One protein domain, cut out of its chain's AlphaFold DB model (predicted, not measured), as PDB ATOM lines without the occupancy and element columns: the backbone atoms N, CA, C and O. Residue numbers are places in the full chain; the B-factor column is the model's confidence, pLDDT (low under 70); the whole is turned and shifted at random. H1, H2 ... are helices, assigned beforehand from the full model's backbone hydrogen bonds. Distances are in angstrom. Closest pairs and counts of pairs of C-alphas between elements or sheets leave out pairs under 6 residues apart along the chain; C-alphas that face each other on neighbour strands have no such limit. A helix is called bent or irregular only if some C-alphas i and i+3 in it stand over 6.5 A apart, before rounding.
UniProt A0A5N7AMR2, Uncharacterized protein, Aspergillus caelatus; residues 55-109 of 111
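AT A GLANCE: This is residues 55 to 109 of the 111 residues of an uncharacterized protein of Aspergillus caelatus (UniProt A0A5N7AMR2). Two long helices, H3 and H1, make an open V, meeting near the end of H1 and the start of H3, with the short helix H2 in the turn at the point of the V. H3 is the longer arm, and the two arms spread from there with most of their length free: residues 55 to 69 in H1 and residues 91 to 109, of which 91 to 107 belong to H3, stick out. The printed part has 55 residues with three named helices, in the order H1, H2, H3 along the chain, and no named strand; its class is all helix. The whole is flat, spanning 46 by 29 by 12 A, and only just loose, close to extended, with a radius of gyration of the C-alphas of 14.9 A.

IN THESE COORDINATES: The longest helix is H3, residues 82 to 107, which measures 37.7 A from its first to its last C-alpha. It begins with C-alpha 82 at (157.057, 136.776, 211.298) and ends with C-alpha 107 at (186.946, 156.952, 200.430). H2 is residues 74 to 77, from Ala 74 to Lys 77. H1 is residues 55 to 71 and measures 24.3 A from first to last C-alpha, beginning with C-alpha 55 at (158.972, 163.898, 193.289). The three helices are not bent.

HOW THE PARTS SIT: H3 touches H2 only at the corner by their link, and with its residues 82 to 86 alone. The closest C-alphas of H2 and H3 are those of Ala 76 and Gly 82, 4.3 A apart. H1 and H3 are close but not clearly touching, and their closest C-alphas, those of Leu 70 and Leu 86, are 7.4 A apart. H1 and H3 run opposite ways at a steep tilt of 52 degrees. H1 and H2 are also close but not clearly touching, with the C-alphas of Leu 71 and Lys 77 the closest, at 7.7 A. In H1 and H3 every O i to N i+4 pair is within hydrogen-bond range. H2 is too short for such a pair, and its one O i to N i+3 pair is not within range.

THE WHOLE: The two C-alphas farthest apart in the domain are those of Asp 80 and Gly 109, at 46.6 A. The first and last printed C-alphas, those of Gln 55 and Gly 109, are 32.7 A apart. The printed part has no cut. The links from H1 to H2 and from H2 to H3 are tight, with 2 and 4 residues between the helices. The mean pLDDT of the printed part is 87.2, and it is under 70 at residue 79 and at residues 107 to 109.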
ATOM      1  N   GLN A  55     157.931 164.487 192.450       85.38
ATOM      2  CA  GLN A  55     158.972 163.898 193.289       85.38
ATOM      3  C   GLN A  55     158.400 163.309 194.585       85.38
ATOM      4  O   GLN A  55     158.780 162.207 194.974       85.38
ATOM      5  N   ALA A  56     157.449 163.996 195.225       85.31
ATOM      6  CA  ALA A  56     156.776 163.490 196.421       85.31
ATOM      7  C   ALA A  56     155.911 162.255 196.112       85.31
ATOM      8  O   ALA A  56     155.903 161.296 196.884       85.31
ATOM      9  N   LEU A  57     155.233 162.243 194.959       88.94
ATOM     10  CA  LEU A  57     154.490 161.073 194.487       88.94
ATOM     11  C   LEU A  57     155.412 159.886 194.219       88.94
ATOM     12  O   LEU A  57     155.118 158.774 194.653       88.94
ATOM     13  N   ASN A  58     156.534 160.120 193.535       90.31
ATOM     14  CA  ASN A  58     157.500 159.069 193.247       90.31
ATOM     15  C   ASN A  58     158.108 158.498 194.537       90.31
ATOM     16  O   ASN A  58     158.141 157.282 194.698       90.31
ATOM     17  N   TYR A  59     158.482 159.352 195.493       91.94
ATOM     18  CA  TYR A  59     158.951 158.920 196.810       91.94
ATOM     19  C   TYR A  59     157.895 158.094 197.560       91.94
ATOM     20  O   TYR A  59     158.198 157.027 198.089       91.94
ATOM     21  N   SER A  60     156.638 158.548 197.566       91.56
ATOM     22  CA  SER A  60     155.526 157.816 198.185       91.56
ATOM     23  C   SER A  60     155.333 156.435 197.555       91.56
ATOM     24  O   SER A  60     155.155 155.449 198.269       91.56
ATOM     25  N   LEU A  61     155.425 156.342 196.225       95.00
ATOM     26  CA  LEU A  61     155.353 155.074 195.507       95.00
ATOM     27  C   LEU A  61     156.525 154.150 195.863       95.00
ATOM     28  O   LEU A  61     156.298 152.987 196.178       95.00
ATOM     29  N   GLN A  62     157.756 154.665 195.871       93.31
ATOM     30  CA  GLN A  62     158.936 153.886 196.259       93.31
ATOM     31  C   GLN A  62     158.812 153.352 197.689       93.31
ATOM     32  O   GLN A  62     159.064 152.175 197.933       93.31
ATOM     33  N   MET A  63     158.358 154.188 198.624       93.31
ATOM     34  CA  MET A  63     158.141 153.790 200.013       93.31
ATOM     35  C   MET A  63     157.070 152.701 200.129       93.31
ATOM     36  O   MET A  63     157.266 151.718 200.840       93.31
ATOM     37  N   LYS A  64     155.956 152.829 199.396       95.62
ATOM     38  CA  LYS A  64     154.916 151.791 199.344       95.62
ATOM     39  C   LYS A  64     155.449 150.477 198.786       95.62
ATOM     40  O   LYS A  64     155.150 149.430 199.355       95.62
ATOM     41  N   ASN A  65     156.243 150.526 197.718       95.31
ATOM     42  CA  ASN A  65     156.836 149.335 197.116       95.31
ATOM     43  C   ASN A  65     157.790 148.643 198.092       95.31
ATOM     44  O   ASN A  65     157.609 147.462 198.365       95.31
ATOM     45  N   ALA A  66     158.706 149.387 198.715       92.31
ATOM     46  CA  ALA A  66     159.648 148.837 199.688       92.31
ATOM     47  C   ALA A  66     158.939 148.182 200.890       92.31
ATOM     48  O   ALA A  66     159.303 147.087 201.315       92.31
ATOM     49  N   LEU A  67     157.886 148.815 201.422       91.50
ATOM     50  CA  LEU A  67     157.080 148.231 202.502       91.50
ATOM     51  C   LEU A  67     156.324 146.979 202.043       91.50
ATOM     52  O   LEU A  67     156.216 146.009 202.790       91.50
ATOM     53  N   THR A  68     155.813 146.995 200.814       92.94
ATOM     54  CA  THR A  68     155.106 145.854 200.225       92.94
ATOM     55  C   THR A  68     156.050 144.673 200.024       92.94
ATOM     56  O   THR A  68     155.679 143.549 200.340       92.94
ATOM     57  N   GLU A  69     157.271 144.904 199.547       91.19
ATOM     58  CA  GLU A  69     158.305 143.873 199.418       91.19
ATOM     59  C   GLU A  69     158.672 143.286 200.782       91.19
ATOM     60  O   GLU A  69     158.687 142.067 200.937       91.19
ATOM     61  N   LEU A  70     158.862 144.137 201.793       90.50
ATOM     62  CA  LEU A  70     159.196 143.708 203.149       90.50
ATOM     63  C   LEU A  70     158.100 142.824 203.769       90.50
ATOM     64  O   LEU A  70     158.393 141.780 204.345       90.50
ATOM     65  N   LEU A  71     156.830 143.218 203.638       87.44
ATOM     66  CA  LEU A  71     155.697 142.441 204.155       87.44
ATOM     67  C   LEU A  71     155.435 141.162 203.350       87.44
ATOM     68  O   LEU A  71     154.850 140.210 203.867       87.44
ATOM     69  N   ASN A  72     155.848 141.138 202.083       89.81
ATOM     70  CA  ASN A  72     155.743 139.962 201.229       89.81
ATOM     71  C   ASN A  72     156.974 139.051 201.284       89.81
ATOM     72  O   ASN A  72     156.958 138.022 200.607       89.81
ATOM     73  N   ASP A  73     157.994 139.379 202.084       86.56
ATOM     74  CA  ASP A  73     159.180 138.542 202.243       86.56
ATOM     75  C   ASP A  73     158.762 137.124 202.670       86.56
ATOM     76  O   ASP A  73     158.039 136.917 203.654       86.56
ATOM     77  N   ALA A  74     159.209 136.128 201.902       80.19
ATOM     78  CA  ALA A  74     158.888 134.722 202.122       80.19
ATOM     79  C   ALA A  74     159.297 134.247 203.528       80.19
ATOM     80  O   ALA A  74     158.630 133.391 204.112       80.19
ATOM     81  N   ARG A  75     160.349 134.847 204.103       79.69
ATOM     82  CA  ARG A  75     160.825 134.568 205.464       79.69
ATOM     83  C   ARG A  75     159.838 135.044 206.534       79.69
ATOM     84  O   ARG A  75     159.759 134.436 207.599       79.69
ATOM     85  N   ALA A  76     159.074 136.102 206.253       78.94
ATOM     86  CA  ALA A  76     158.081 136.657 207.168       78.94
ATOM     87  C   ALA A  76     156.710 135.967 207.045       78.94
ATOM     88  O   ALA A  76     156.027 135.800 208.052       78.94
ATOM     89  N   LYS A  77     156.318 135.532 205.838       74.12
ATOM     90  CA  LYS A  77     154.997 134.930 205.568       74.12
ATOM     91  C   LYS A  77     154.803 133.498 206.080       74.12
ATOM     92  O   LYS A  77     153.666 133.108 206.319       74.12
ATOM     93  N   GLY A  78     155.874 132.714 206.211       70.69
ATOM     94  CA  GLY A  78     155.803 131.286 206.569       70.69
ATOM     95  C   GLY A  78     156.261 130.942 207.987       70.69
ATOM     96  O   GLY A  78     156.421 129.766 208.297       70.69
ATOM     97  N   SER A  79     156.540 131.944 208.824       68.56
ATOM     98  CA  SER A  79     157.142 131.753 210.144       68.56
ATOM     99  C   SER A  79     156.192 132.198 211.249       68.56
ATOM    100  O   SER A  79     155.723 133.337 211.240       68.56
ATOM    101  N   ASP A  80     156.021 131.360 212.274       77.31
ATOM    102  CA  ASP A  80     155.336 131.713 213.530       77.31
ATOM    103  C   ASP A  80     155.988 132.922 214.234       77.31
ATOM    104  O   ASP A  80     155.427 133.519 215.151       77.31
ATOM    105  N   GLN A  81     157.193 133.306 213.796       81.62
ATOM    106  CA  GLN A  81     157.953 134.457 214.272       81.62
ATOM    107  C   GLN A  81     158.056 135.583 213.231       81.62
ATOM    108  O   GLN A  81     159.042 136.326 213.242       81.62
ATOM    109  N   GLY A  82     157.064 135.748 212.349       82.12
ATOM    110  CA  GLY A  82     157.057 136.776 211.298       82.12
ATOM    111  C   GLY A  82     157.460 138.177 211.787       82.12
ATOM    112  O   GLY A  82     158.309 138.824 211.177       82.12
ATOM    113  N   SER A  83     156.977 138.606 212.960       84.19
ATOM    114  CA  SER A  83     157.353 139.896 213.566       84.19
ATOM    115  C   SER A  83     158.842 139.996 213.922       84.19
ATOM    116  O   SER A  83     159.462 141.038 213.713       84.19
ATOM    117  N   ARG A  84     159.445 138.916 214.436       88.69
ATOM    118  CA  ARG A  84     160.883 138.871 214.752       88.69
ATOM    119  C   ARG A  84     161.723 138.814 213.476       88.69
ATOM    120  O   ARG A  84     162.786 139.424 213.424       88.69
ATOM    121  N   CYS A  85     161.239 138.128 212.440       88.56
ATOM    122  CA  CYS A  85     161.870 138.126 211.123       88.56
ATOM    123  C   CYS A  85     161.928 139.545 210.535       88.56
ATOM    124  O   CYS A  85     163.015 140.014 210.199       88.56
ATOM    125  N   LEU A  86     160.800 140.262 210.517       90.25
ATOM    126  CA  LEU A  86     160.734 141.658 210.070       90.25
ATOM    127  C   LEU A  86     161.667 142.562 210.880       90.25
ATOM    128  O   LEU A  86     162.407 143.360 210.307       90.25
ATOM    129  N   GLN A  87     161.680 142.410 212.206       91.94
ATOM    130  CA  GLN A  87     162.588 143.163 213.067       91.94
ATOM    131  C   GLN A  87     164.059 142.926 212.696       91.94
ATOM    132  O   GLN A  87     164.827 143.882 212.603       91.94
ATOM    133  N   ASN A  88     164.451 141.674 212.455       92.75
ATOM    134  CA  ASN A  88     165.817 141.336 212.063       92.75
ATOM    135  C   ASN A  88     166.199 141.959 210.717       92.75
ATOM    136  O   ASN A  88     167.275 142.545 210.618       92.75
ATOM    137  N   ILE A  89     165.307 141.898 209.724       91.38
ATOM    138  CA  ILE A  89     165.528 142.517 208.408       91.38
ATOM    139  C   ILE A  89     165.729 144.031 208.554       91.38
ATOM    140  O   ILE A  89     166.658 144.600 207.984       91.38
ATOM    141  N   LEU A  90     164.906 144.699 209.367       93.19
ATOM    142  CA  LEU A  90     165.042 146.138 209.611       93.19
ATOM    143  C   LEU A  90     166.373 146.492 210.290       93.19
ATOM    144  O   LEU A  90     167.017 147.470 209.909       93.19
ATOM    145  N   MET A  91     166.814 145.692 211.264       96.31
ATOM    146  CA  MET A  91     168.116 145.886 211.915       96.31
ATOM    147  C   MET A  91     169.294 145.656 210.957       96.31
ATOM    148  O   MET A  91     170.311 146.350 211.054       96.31
ATOM    149  N   GLU A  92     169.182 144.682 210.052       94.31
ATOM    150  CA  GLU A  92     170.180 144.405 209.017       94.31
ATOM    151  C   GLU A  92     170.300 145.579 208.039       94.31
ATOM    152  O   GLU A  92     171.399 146.107 207.863       94.31
ATOM    153  N   ASN A  93     169.172 146.082 207.531       92.88
ATOM    154  CA  ASN A  93     169.135 147.267 206.672       92.88
ATOM    155  C   ASN A  93     169.773 148.490 207.354       92.88
ATOM    156  O   ASN A  93     170.573 149.204 206.752       92.88
ATOM    157  N   GLU A  94     169.479 148.732 208.637       94.19
ATOM    158  CA  GLU A  94     170.097 149.839 209.378       94.19
ATOM    159  C   GLU A  94     171.622 149.667 209.494       94.19
ATOM    160  O   GLU A  94     172.392 150.628 209.375       94.19
ATOM    161  N   ARG A  95     172.091 148.433 209.720       96.56
ATOM    162  CA  ARG A  95     173.522 148.113 209.758       96.56
ATOM    163  C   ARG A  95     174.186 148.389 208.418       96.56
ATOM    164  O   ARG A  95     175.231 149.040 208.414       96.56
ATOM    165  N   GLU A  96     173.576 147.952 207.325       95.38
ATOM    166  CA  GLU A  96     174.081 148.169 205.975       95.38
ATOM    167  C   GLU A  96     174.171 149.665 205.649       95.38
ATOM    168  O   GLU A  96     175.219 150.146 205.218       95.38
ATOM    169  N   VAL A  97     173.132 150.447 205.961       94.62
ATOM    170  CA  VAL A  97     173.140 151.907 205.769       94.62
ATOM    171  C   VAL A  97     174.274 152.562 206.560       94.62
ATOM    172  O   VAL A  97     175.016 153.395 206.024       94.62
ATOM    173  N   ARG A  98     174.467 152.173 207.829       95.31
ATOM    174  CA  ARG A  98     175.583 152.678 208.646       95.31
ATOM    175  C   ARG A  98     176.938 152.287 208.058       95.31
ATOM    176  O   ARG A  98     177.870 153.093 208.078       95.31
ATOM    177  N   GLU A  99     177.075 151.073 207.537       95.19
ATOM    178  CA  GLU A  99     178.303 150.604 206.904       95.19
ATOM    179  C   GLU A  99     178.609 151.349 205.605       95.19
ATOM    180  O   GLU A  99     179.721 151.854 205.451       95.19
ATOM    181  N   ASN A 100     177.624 151.504 204.725       92.75
ATOM    182  CA  ASN A 100     177.747 152.251 203.477       92.75
ATOM    183  C   ASN A 100     178.135 153.708 203.741       92.75
ATOM    184  O   ASN A 100     179.012 154.251 203.067       92.75
ATOM    185  N   ARG A 101     177.584 154.321 204.799       92.62
ATOM    186  CA  ARG A 101     178.013 155.648 205.255       92.62
ATOM    187  C   ARG A 101     179.481 155.664 205.690       92.62
ATOM    188  O   ARG A 101     180.206 156.573 205.298       92.62
ATOM    189  N   ARG A 102     179.943 154.682 206.474       93.12
ATOM    190  CA  ARG A 102     181.366 154.583 206.866       93.12
ATOM    191  C   ARG A 102     182.275 154.419 205.645       93.12
ATOM    192  O   ARG A 102     183.271 155.128 205.546       93.12
ATOM    193  N   LYS A 103     181.911 153.542 204.704       91.25
ATOM    194  CA  LYS A 103     182.655 153.320 203.452       91.25
ATOM    195  C   LYS A 103     182.764 154.604 202.626       91.25
ATOM    196  O   LYS A 103     183.862 154.972 202.230       91.25
ATOM    197  N   SER A 104     181.652 155.318 202.443       86.69
ATOM    198  CA  SER A 104     181.599 156.594 201.712       86.69
ATOM    199  C   SER A 104     182.465 157.696 202.344       86.69
ATOM    200  O   SER A 104     183.080 158.495 201.642       86.69
ATOM    201  N   LEU A 105     182.567 157.736 203.676       83.62
ATOM    202  CA  LEU A 105     183.436 158.696 204.369       83.62
ATOM    203  C   LEU A 105     184.921 158.329 204.257       83.62
ATOM    204  O   LEU A 105     185.749 159.217 204.053       83.62
ATOM    205  N   ASN A 106     185.260 157.040 204.343       77.75
ATOM    206  CA  ASN A 106     186.647 156.572 204.260       77.75
ATOM    207  C   ASN A 106     187.257 156.767 202.865       77.75
ATOM    208  O   ASN A 106     188.450 157.035 202.755       77.75
ATOM    209  N   THR A 107     186.460 156.696 201.797       65.06
ATOM    210  CA  THR A 107     186.946 156.952 200.430       65.06
ATOM    211  C   THR A 107     187.207 158.435 200.148       65.06
ATOM    212  O   THR A 107     187.956 158.754 199.228       65.06
ATOM    213  N   ARG A 108     186.650 159.361 200.945       59.97
ATOM    214  CA  ARG A 108     186.852 160.813 200.782       59.97
ATOM    215  C   ARG A 108     188.185 161.319 201.357       59.97
ATOM    216  O   ARG A 108     188.598 162.418 201.006       59.97
ATOM    217  N   GLY A 109     188.842 160.540 202.220       57.34
ATOM    218  CA  GLY A 109     190.123 160.891 202.855       57.34
ATOM    219  C   GLY A 109     191.372 160.299 202.189       57.34
ATOM    220  O   GLY A 109     192.467 160.516 202.690       57.34
TER     221      GLY A 109